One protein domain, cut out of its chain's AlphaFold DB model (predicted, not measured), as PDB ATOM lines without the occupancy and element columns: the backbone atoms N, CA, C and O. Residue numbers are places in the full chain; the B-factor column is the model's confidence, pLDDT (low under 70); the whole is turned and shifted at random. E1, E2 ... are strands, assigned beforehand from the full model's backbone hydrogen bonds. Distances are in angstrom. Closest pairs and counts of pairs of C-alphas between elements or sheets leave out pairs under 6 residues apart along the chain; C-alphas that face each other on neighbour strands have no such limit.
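This is residues 78 to 140 of the 256 residues of an uncharacterized protein of Candidatus Aerophobetes bacterium (UniProt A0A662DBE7). With little regular structure, the domain is a rod built on a long, twisted hairpin of E1 and E2, to which short E3 adds a third strand; the unnamed residues 78 to 95 run beside it. The two hairpin turns make the rod's ends. The 63 printed residues hold no named helix and three strands, a meander, each strand the antiparallel neighbour of the one before, in the order E1, E2, E3. Strands hold 23 residues, all strand by class; the whole is compact, radius of gyration of the C-alphas 12.1 A, spanning 38 by 17 by 17 A.

E1, residues 96 to 105, begins at C-alpha (30.514, 40.301, -56.346), measures 24.8 A and bends by 64 degrees at residue 99. E2, residues 113 to 121, measures 25.5 A. E3, residues 127 to 130, ends at C-alpha (37.770, 34.771, -50.873).

Hairpin E1 and E2 has N 99 and O 118 at 2.8 A. Hairpin E2 and E3 has N 119 and O 128 at 2.8 A.

The farthest C-alphas, His 109 and Lys 123, are 38.6 A apart. The printed part has no cut, and no printed residue is under 70 in pLDDT.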
ATOM      1  N   ALA A  78      52.296  32.201 -49.384       92.75
ATOM      2  CA  ALA A  78      51.122  32.554 -48.606       92.75
ATOM      3  C   ALA A  78      51.042  34.073 -48.427       92.75
ATOM      4  O   ALA A  78      52.000  34.695 -47.974       92.75
ATOM      5  N   GLY A  79      49.898  34.646 -48.796       91.88
ATOM      6  CA  GLY A  79      49.604  36.069 -48.650       91.88
ATOM      7  C   GLY A  79      48.754  36.361 -47.415       91.88
ATOM      8  O   GLY A  79      48.155  35.464 -46.817       91.88
ATOM      9  N   THR A  80      48.662  37.640 -47.059       94.50
ATOM     10  CA  THR A  80      47.839  38.135 -45.943       94.50
ATOM     11  C   THR A  80      46.512  38.733 -46.408       94.50
ATOM     12  O   THR A  80      45.562  38.781 -45.629       94.50
ATOM     13  N   LEU A  81      46.411  39.146 -47.676       95.19
ATOM     14  CA  LEU A  81      45.229  39.776 -48.265       95.19
ATOM     15  C   LEU A  81      44.714  38.969 -49.469       95.19
ATOM     16  O   LEU A  81      45.510  38.374 -50.194       95.19
ATOM     17  N   PRO A  82      43.389  38.909 -49.702       92.62
ATOM     18  CA  PRO A  82      42.851  38.273 -50.899       92.62
ATOM     19  C   PRO A  82      43.207  39.075 -52.155       92.62
ATOM     20  O   PRO A  82      42.875  40.257 -52.244       92.62
ATOM     21  N   GLU A  83      43.830  38.405 -53.122       88.38
ATOM     22  CA  GLU A  83      44.271  38.968 -54.404       88.38
ATOM     23  C   GLU A  83      43.387  38.478 -55.562       88.38
ATOM     24  O   GLU A  83      42.739  37.429 -55.468       88.38
ATOM     25  N   GLY A  84      43.365  39.235 -56.662       87.25
ATOM     26  CA  GLY A  84      42.658  38.879 -57.895       87.25
ATOM     27  C   GLY A  84      41.125  38.937 -57.826       87.25
ATOM     28  O   GLY A  84      40.517  39.191 -56.782       87.25
ATOM     29  N   GLU A  85      40.490  38.703 -58.977       87.44
ATOM     30  CA  GLU A  85      39.030  38.639 -59.087       87.44
ATOM     31  C   GLU A  85      38.471  37.363 -58.450       87.44
ATOM     32  O   GLU A  85      38.908  36.245 -58.732       87.44
ATOM     33  N   ALA A  86      37.439  37.518 -57.623       90.50
ATOM     34  CA  ALA A  86      36.760  36.394 -57.002       90.50
ATOM     35  C   ALA A  86      35.618  35.872 -57.888       90.50
ATOM     36  O   ALA A  86      34.644  36.578 -58.161       90.50
ATOM     37  N   ILE A  87      35.701  34.600 -58.279       94.56
ATOM     38  CA  ILE A  87      34.666  33.916 -59.063       94.56
ATOM     39  C   ILE A  87      33.751  33.134 -58.118       94.56
ATOM     40  O   ILE A  87      34.216  32.367 -57.277       94.56
ATOM     41  N   CYS A  88      32.435  33.308 -58.260       95.06
ATOM     42  CA  CYS A  88      31.467  32.578 -57.447       95.06
ATOM     43  C   CYS A  88      31.538  31.063 -57.725       95.06
ATOM     44  O   CYS A  88      31.216  30.651 -58.844       95.06
ATOM     45  N   PRO A  89      31.841  30.215 -56.722       95.00
ATOM     46  CA  PRO A  89      32.020  28.774 -56.922       95.00
ATOM     47  C   PRO A  89      30.712  28.041 -57.255       95.00
ATOM     48  O   PRO A  89      30.746  26.909 -57.716       95.00
ATOM     49  N   TYR A  90      29.556  28.675 -57.032       95.94
ATOM     50  CA  TYR A  90      28.244  28.062 -57.261       95.94
ATOM     51  C   TYR A  90      27.668  28.317 -58.657       95.94
ATOM     52  O   TYR A  90      26.795  27.578 -59.088       95.94
ATOM     53  N   CYS A  91      28.059  29.407 -59.327       95.62
ATOM     54  CA  CYS A  91      27.433  29.812 -60.597       95.62
ATOM     55  C   CYS A  91      28.383  30.471 -61.608       95.62
ATOM     56  O   CYS A  91      27.919  30.977 -62.633       95.62
ATOM     57  N   GLY A  92      29.680  30.566 -61.292       95.00
ATOM     58  CA  GLY A  92      30.698  31.187 -62.147       95.00
ATOM     59  C   GLY A  92      30.616  32.716 -62.274       95.00
ATOM     60  O   GLY A  92      31.362  33.312 -63.042       95.00
ATOM     61  N   GLY A  93      29.710  33.387 -61.555       93.94
ATOM     62  CA  GLY A  93      29.548  34.842 -61.649       93.94
ATOM     63  C   GLY A  93      30.749  35.623 -61.095       93.94
ATOM     64  O   GLY A  93      31.172  35.367 -59.969       93.94
ATOM     65  N   LYS A  94      31.234  36.615 -61.857       94.31
ATOM     66  CA  LYS A  94      32.363  37.500 -61.490       94.31
ATOM     67  C   LYS A  94      31.950  38.741 -60.685       94.31
ATOM     68  O   LYS A  94      32.707  39.256 -59.871       94.31
ATOM     69  N   LYS A  95      30.716  39.223 -60.879       94.69
ATOM     70  CA  LYS A  95      30.196  40.404 -60.171       94.69
ATOM     71  C   LYS A  95      29.861  40.044 -58.721       94.69
ATOM     72  O   LYS A  95      28.883  39.335 -58.457       94.69
ATOM     73  N   THR A  96      30.651  40.557 -57.785       95.44
ATOM     74  CA  THR A  96      30.514  40.301 -56.346       95.44
ATOM     75  C   THR A  96      30.510  41.606 -55.556       95.44
ATOM     76  O   THR A  96      30.904  42.654 -56.062       95.44
ATOM     77  N   VAL A  97      29.995  41.554 -54.330       95.44
ATOM     78  CA  VAL A  97      30.104  42.641 -53.347       95.44
ATOM     79  C   VAL A  97      30.662  42.089 -52.050       95.44
ATOM     80  O   VAL A  97      30.386  40.937 -51.696       95.44
ATOM     81  N   VAL A  98      31.446  42.897 -51.339       96.25
ATOM     82  CA  VAL A  98      31.934  42.531 -50.009       96.25
ATOM     83  C   VAL A  98      30.748  42.512 -49.054       96.25
ATOM     84  O   VAL A  98      30.003  43.480 -48.955       96.25
ATOM     85  N   HIS A  99      30.555  41.380 -48.388       95.56
ATOM     86  CA  HIS A  99      29.527  41.205 -47.369       95.56
ATOM     87  C   HIS A  99      30.118  41.302 -45.961       95.56
ATOM     88  O   HIS A  99      29.476  41.839 -45.070       95.56
ATOM     89  N   GLN A 100      31.336  40.790 -45.764       95.81
ATOM     90  CA  GLN A 100      32.051  40.869 -44.493       95.81
ATOM     91  C   GLN A 100      33.558  40.752 -44.734       95.81
ATOM     92  O   GLN A 100      33.990  40.010 -45.619       95.81
ATOM     93  N   THR A 101      34.357  41.418 -43.907       96.50
ATOM     94  CA  THR A 101      35.813  41.244 -43.846       96.50
ATOM     95  C   THR A 101      36.176  40.773 -42.445       96.50
ATOM     96  O   THR A 101      35.656  41.303 -41.469       96.50
ATOM     97  N   HIS A 102      37.030  39.758 -42.337       94.31
ATOM     98  CA  HIS A 102      37.441  39.202 -41.051       94.31
ATOM     99  C   HIS A 102      38.933  38.868 -41.058       94.31
ATOM    100  O   HIS A 102      39.424  38.254 -42.008       94.31
ATOM    101  N   VAL A 103      39.635  39.217 -39.980       96.19
ATOM    102  CA  VAL A 103      41.034  38.833 -39.743       96.19
ATOM    103  C   VAL A 103      41.059  37.505 -39.003       96.19
ATOM    104  O   VAL A 103      40.470  37.366 -37.937       96.19
ATOM    105  N   ARG A 104      41.701  36.488 -39.576       93.81
ATOM    106  CA  ARG A 104      41.758  35.141 -39.006       93.81
ATOM    107  C   ARG A 104      43.191  34.762 -38.655       93.81
ATOM    108  O   ARG A 104      44.072  34.889 -39.498       93.81
ATOM    109  N   LYS A 105      43.374  34.143 -37.486       95.31
ATOM    110  CA  LYS A 105      44.626  33.474 -37.114       95.31
ATOM    111  C   LYS A 105      44.901  32.240 -37.976       95.31
ATOM    112  O   LYS A 105      44.045  31.360 -38.120       95.31
ATOM    113  N   ILE A 106      46.112  32.153 -38.501       95.44
ATOM    114  CA  ILE A 106      46.621  31.055 -39.322       95.44
ATOM    115  C   ILE A 106      47.910  30.497 -38.716       95.44
ATOM    116  O   ILE A 106      48.621  31.174 -37.984       95.44
ATOM    117  N   LYS A 107      48.218  29.239 -39.028       93.69
ATOM    118  CA  LYS A 107      49.516  28.636 -38.726       93.69
ATOM    119  C   LYS A 107      50.436  28.830 -39.925       93.69
ATOM    120  O   LYS A 107      50.189  28.234 -40.980       93.69
ATOM    121  N   HIS A 108      51.480  29.636 -39.753       93.56
ATOM    122  CA  HIS A 108      52.588  29.796 -40.693       93.56
ATOM    123  C   HIS A 108      53.800  30.410 -39.978       93.56
ATOM    124  O   HIS A 108      53.658  31.316 -39.175       93.56
ATOM    125  N   HIS A 109      55.001  29.929 -40.308       85.94
ATOM    126  CA  HIS A 109      56.281  30.351 -39.718       85.94
ATOM    127  C   HIS A 109      56.683  31.832 -39.939       85.94
ATOM    128  O   HIS A 109      57.743  32.238 -39.484       85.94
ATOM    129  N   LYS A 110      55.907  32.628 -40.690       87.81
ATOM    130  CA  LYS A 110      56.197  34.056 -40.976       87.81
ATOM    131  C   LYS A 110      55.008  34.981 -40.751       87.81
ATOM    132  O   LYS A 110      55.200  36.156 -40.472       87.81
ATOM    133  N   ILE A 111      53.792  34.467 -40.926       90.19
ATOM    134  CA  ILE A 111      52.553  35.234 -40.810       90.19
ATOM    135  C   ILE A 111      51.596  34.486 -39.888       90.19
ATOM    136  O   ILE A 111      51.347  33.298 -40.056       90.19
ATOM    137  N   ASN A 112      51.052  35.166 -38.895       91.12
ATOM    138  CA  ASN A 112      50.145  34.568 -37.915       91.12
ATOM    139  C   ASN A 112      48.675  34.882 -38.214       91.12
ATOM    140  O   ASN A 112      47.788  34.230 -37.665       91.12
ATOM    141  N   GLU A 113      48.402  35.838 -39.101       95.38
ATOM    142  CA  GLU A 113      47.057  36.300 -39.423       95.38
ATOM    143  C   GLU A 113      46.884  36.570 -40.919       95.38
ATOM    144  O   GLU A 113      47.827  36.876 -41.648       95.38
ATOM    145  N   ALA A 114      45.647  36.417 -41.386       96.19
ATOM    146  CA  ALA A 114      45.263  36.660 -42.764       96.19
ATOM    147  C   ALA A 114      43.831  37.199 -42.842       96.19
ATOM    148  O   ALA A 114      42.921  36.722 -42.155       96.19
ATOM    149  N   VAL A 115      43.616  38.174 -43.719       96.94
ATOM    150  CA  VAL A 115      42.306  38.758 -43.991       96.94
ATOM    151  C   VAL A 115      41.543  37.853 -44.947       96.94
ATOM    152  O   VAL A 115      42.017  37.509 -46.026       96.94
ATOM    153  N   VAL A 116      40.317  37.497 -44.582       96.19
ATOM    154  CA  VAL A 116      39.395  36.741 -45.429       96.19
ATOM    155  C   VAL A 116      38.182  37.612 -45.716       96.19
ATOM    156  O   VAL A 116      37.528  38.116 -44.800       96.19
ATOM    157  N   LYS A 117      37.856  37.775 -47.001       96.25
ATOM    158  CA  LYS A 117      36.667  38.516 -47.436       96.25
ATOM    159  C   LYS A 117      35.537  37.533 -47.717       96.25
ATOM    160  O   LYS A 117      35.679  36.637 -48.546       96.25
ATOM    161  N   ARG A 118      34.395  37.684 -47.049       96.62
ATOM    162  CA  ARG A 118      33.149  37.016 -47.431       96.62
ATOM    163  C   ARG A 118      32.446  37.886 -48.463       96.62
ATOM    164  O   ARG A 118      32.125  39.041 -48.197       96.62
ATOM    165  N   LEU A 119      32.205  37.323 -49.635       96.81
ATOM    166  CA  LEU A 119      31.606  38.005 -50.773       96.81
ATOM    167  C   LEU A 119      30.200  37.469 -51.022       96.81
ATOM    168  O   LEU A 119      29.948  36.279 -50.829       96.81
ATOM    169  N   ARG A 120      29.292  38.327 -51.490       97.19
ATOM    170  CA  ARG A 120      27.967  37.946 -51.989       97.19
ATOM    171  C   ARG A 120      27.942  38.058 -53.510       97.19
ATOM    172  O   ARG A 120      28.290  39.096 -54.073       97.19
ATOM    173  N   CYS A 121      27.529  36.993 -54.190       97.38
ATOM    174  CA  CYS A 121      27.417  36.990 -55.647       97.38
ATOM    175  C   CYS A 121      26.210  37.823 -56.105       97.38
ATOM    176  O   CYS A 121      25.096  37.597 -55.630       97.38
ATOM    177  N   LYS A 122      26.378  38.735 -57.074       96.69
ATOM    178  CA  LYS A 122      25.246  39.513 -57.613       96.69
ATOM    179  C   LYS A 122      24.280  38.665 -58.455       96.69
ATOM    180  O   LYS A 122      23.104  39.021 -58.502       96.69
ATOM    181  N   LYS A 123      24.760  37.556 -59.050       95.62
ATOM    182  CA  LYS A 123      23.987  36.617 -59.890       95.62
ATOM    183  C   LYS A 123      23.125  35.667 -59.050       95.62
ATOM    184  O   LYS A 123      21.914  35.799 -59.047       95.62
ATOM    185  N   CYS A 124      23.737  34.755 -58.289       96.50
ATOM    186  CA  CYS A 124      22.999  33.734 -57.525       96.50
ATOM    187  C   CYS A 124      22.692  34.112 -56.066       96.50
ATOM    188  O   CYS A 124      22.168  33.290 -55.322       96.50
ATOM    189  N   LYS A 125      23.082  35.313 -55.617       96.94
ATOM    190  CA  LYS A 125      22.872  35.851 -54.256       96.94
ATOM    191  C   LYS A 125      23.505  35.073 -53.090       96.94
ATOM    192  O   LYS A 125      23.462  35.588 -51.972       96.94
ATOM    193  N   ARG A 126      24.138  33.916 -53.326       96.69
ATOM    194  CA  ARG A 126      24.879  33.132 -52.317       96.69
ATOM    195  C   ARG A 126      26.152  33.845 -51.853       96.69
ATOM    196  O   ARG A 126      26.737  34.636 -52.603       96.69
ATOM    197  N   THR A 127      26.585  33.542 -50.630       96.75
ATOM    198  CA  THR A 127      27.849  34.038 -50.068       96.75
ATOM    199  C   THR A 127      28.951  32.986 -50.149       96.75
ATOM    200  O   THR A 127      28.693  31.789 -50.063       96.75
ATOM    201  N   PHE A 128      30.193  33.426 -50.325       95.88
ATOM    202  CA  PHE A 128      31.377  32.565 -50.335       95.88
ATOM    203  C   PHE A 128      32.594  33.322 -49.794       95.88
ATOM    204  O   PHE A 128      32.548  34.540 -49.624       95.88
ATOM    205  N   ARG A 129      33.671  32.606 -49.462       95.50
ATOM    206  CA  ARG A 129      34.898  33.197 -48.908       95.50
ATOM    207  C   ARG A 129      35.966  33.319 -49.990       95.50
ATOM    208  O   ARG A 129      36.222  32.350 -50.699       95.50
ATOM    209  N   HIS A 130      36.588  34.489 -50.067       95.62
ATOM    210  CA  HIS A 130      37.770  34.771 -50.873       95.62
ATOM    211  C   HIS A 130      38.986  34.811 -49.949       95.62
ATOM    212  O   HIS A 130      39.049  35.638 -49.032       95.62
ATOM    213  N   TYR A 131      39.899  33.862 -50.144       95.06
ATOM    214  CA  TYR A 131      41.084  33.683 -49.309       95.06
ATOM    215  C   TYR A 131      42.322  34.275 -49.997       95.06
ATOM    216  O   TYR A 131      42.398  34.241 -51.226       95.06
ATOM    217  N   PRO A 132      43.314  34.751 -49.226       94.94
ATOM    218  CA  PRO A 132      44.646  35.045 -49.744       94.94
ATOM    219  C   PRO A 132      45.298  33.831 -50.403       94.94
ATOM    220  O   PRO A 132      44.951  32.676 -50.114       94.94
ATOM    221  N   GLN A 133      46.296  34.083 -51.249       94.44
ATOM    222  CA  GLN A 133      47.121  33.025 -51.825       94.44
ATOM    223  C   GLN A 133      47.685  32.129 -50.709       94.44
ATOM    224  O   GLN A 133      48.033  32.607 -49.635       94.44
ATOM    225  N   GLY A 134      47.719  30.811 -50.919       93.44
ATOM    226  CA  GLY A 134      48.258  29.862 -49.933       93.44
ATOM    227  C   GLY A 134      47.404  29.635 -48.675       93.44
ATOM    228  O   GLY A 134      47.667  28.676 -47.944       93.44
ATOM    229  N   VAL A 135      46.357  30.432 -48.445       95.06
ATOM    230  CA  VAL A 135      45.426  30.306 -47.313       95.06
ATOM    231  C   VAL A 135      44.162  29.560 -47.754       95.06
ATOM    232  O   VAL A 135      43.771  29.566 -48.921       95.06
ATOM    233  N   SER A 136      43.532  28.842 -46.827       93.06
ATOM    234  CA  SER A 136      42.288  28.109 -47.079       93.06
ATOM    235  C   SER A 136      41.384  28.135 -45.847       93.06
ATOM    236  O   SER A 136      41.654  28.837 -44.872       93.06
ATOM    237  N   GLN A 137      40.314  27.338 -45.860       92.50
ATOM    238  CA  GLN A 137      39.497  27.112 -44.670       92.50
ATOM    239  C   GLN A 137      40.274  26.413 -43.541       92.50
ATOM    240  O   GLN A 137      39.956  26.625 -42.371       92.50
ATOM    241  N   ALA A 138      41.314  25.631 -43.841       92.88
ATOM    242  CA  ALA A 138      42.179  25.069 -42.804       92.88
ATOM    243  C   ALA A 138      42.919  26.184 -42.044       92.88
ATOM    244  O   ALA A 138      43.114  27.279 -42.571       92.88
ATOM    245  N   GLN A 139      43.313  25.923 -40.795       92.62
ATOM    246  CA  GLN A 139      44.129  26.878 -40.035       92.62
ATOM    247  C   GLN A 139      45.577  26.917 -40.551       92.62
ATOM    248  O   GLN A 139      46.222  27.953 -40.487       92.62
ATOM    249  N   GLN A 140      46.080  25.801 -41.089       95.19
ATOM    250  CA  GLN A 140      47.401  25.720 -41.717       95.19
ATOM    251  C   GLN A 140      47.399  26.277 -43.140       95.19
ATOM    252  O   GLN A 140      46.473  26.023 -43.919       95.19
TER     253      GLN A 140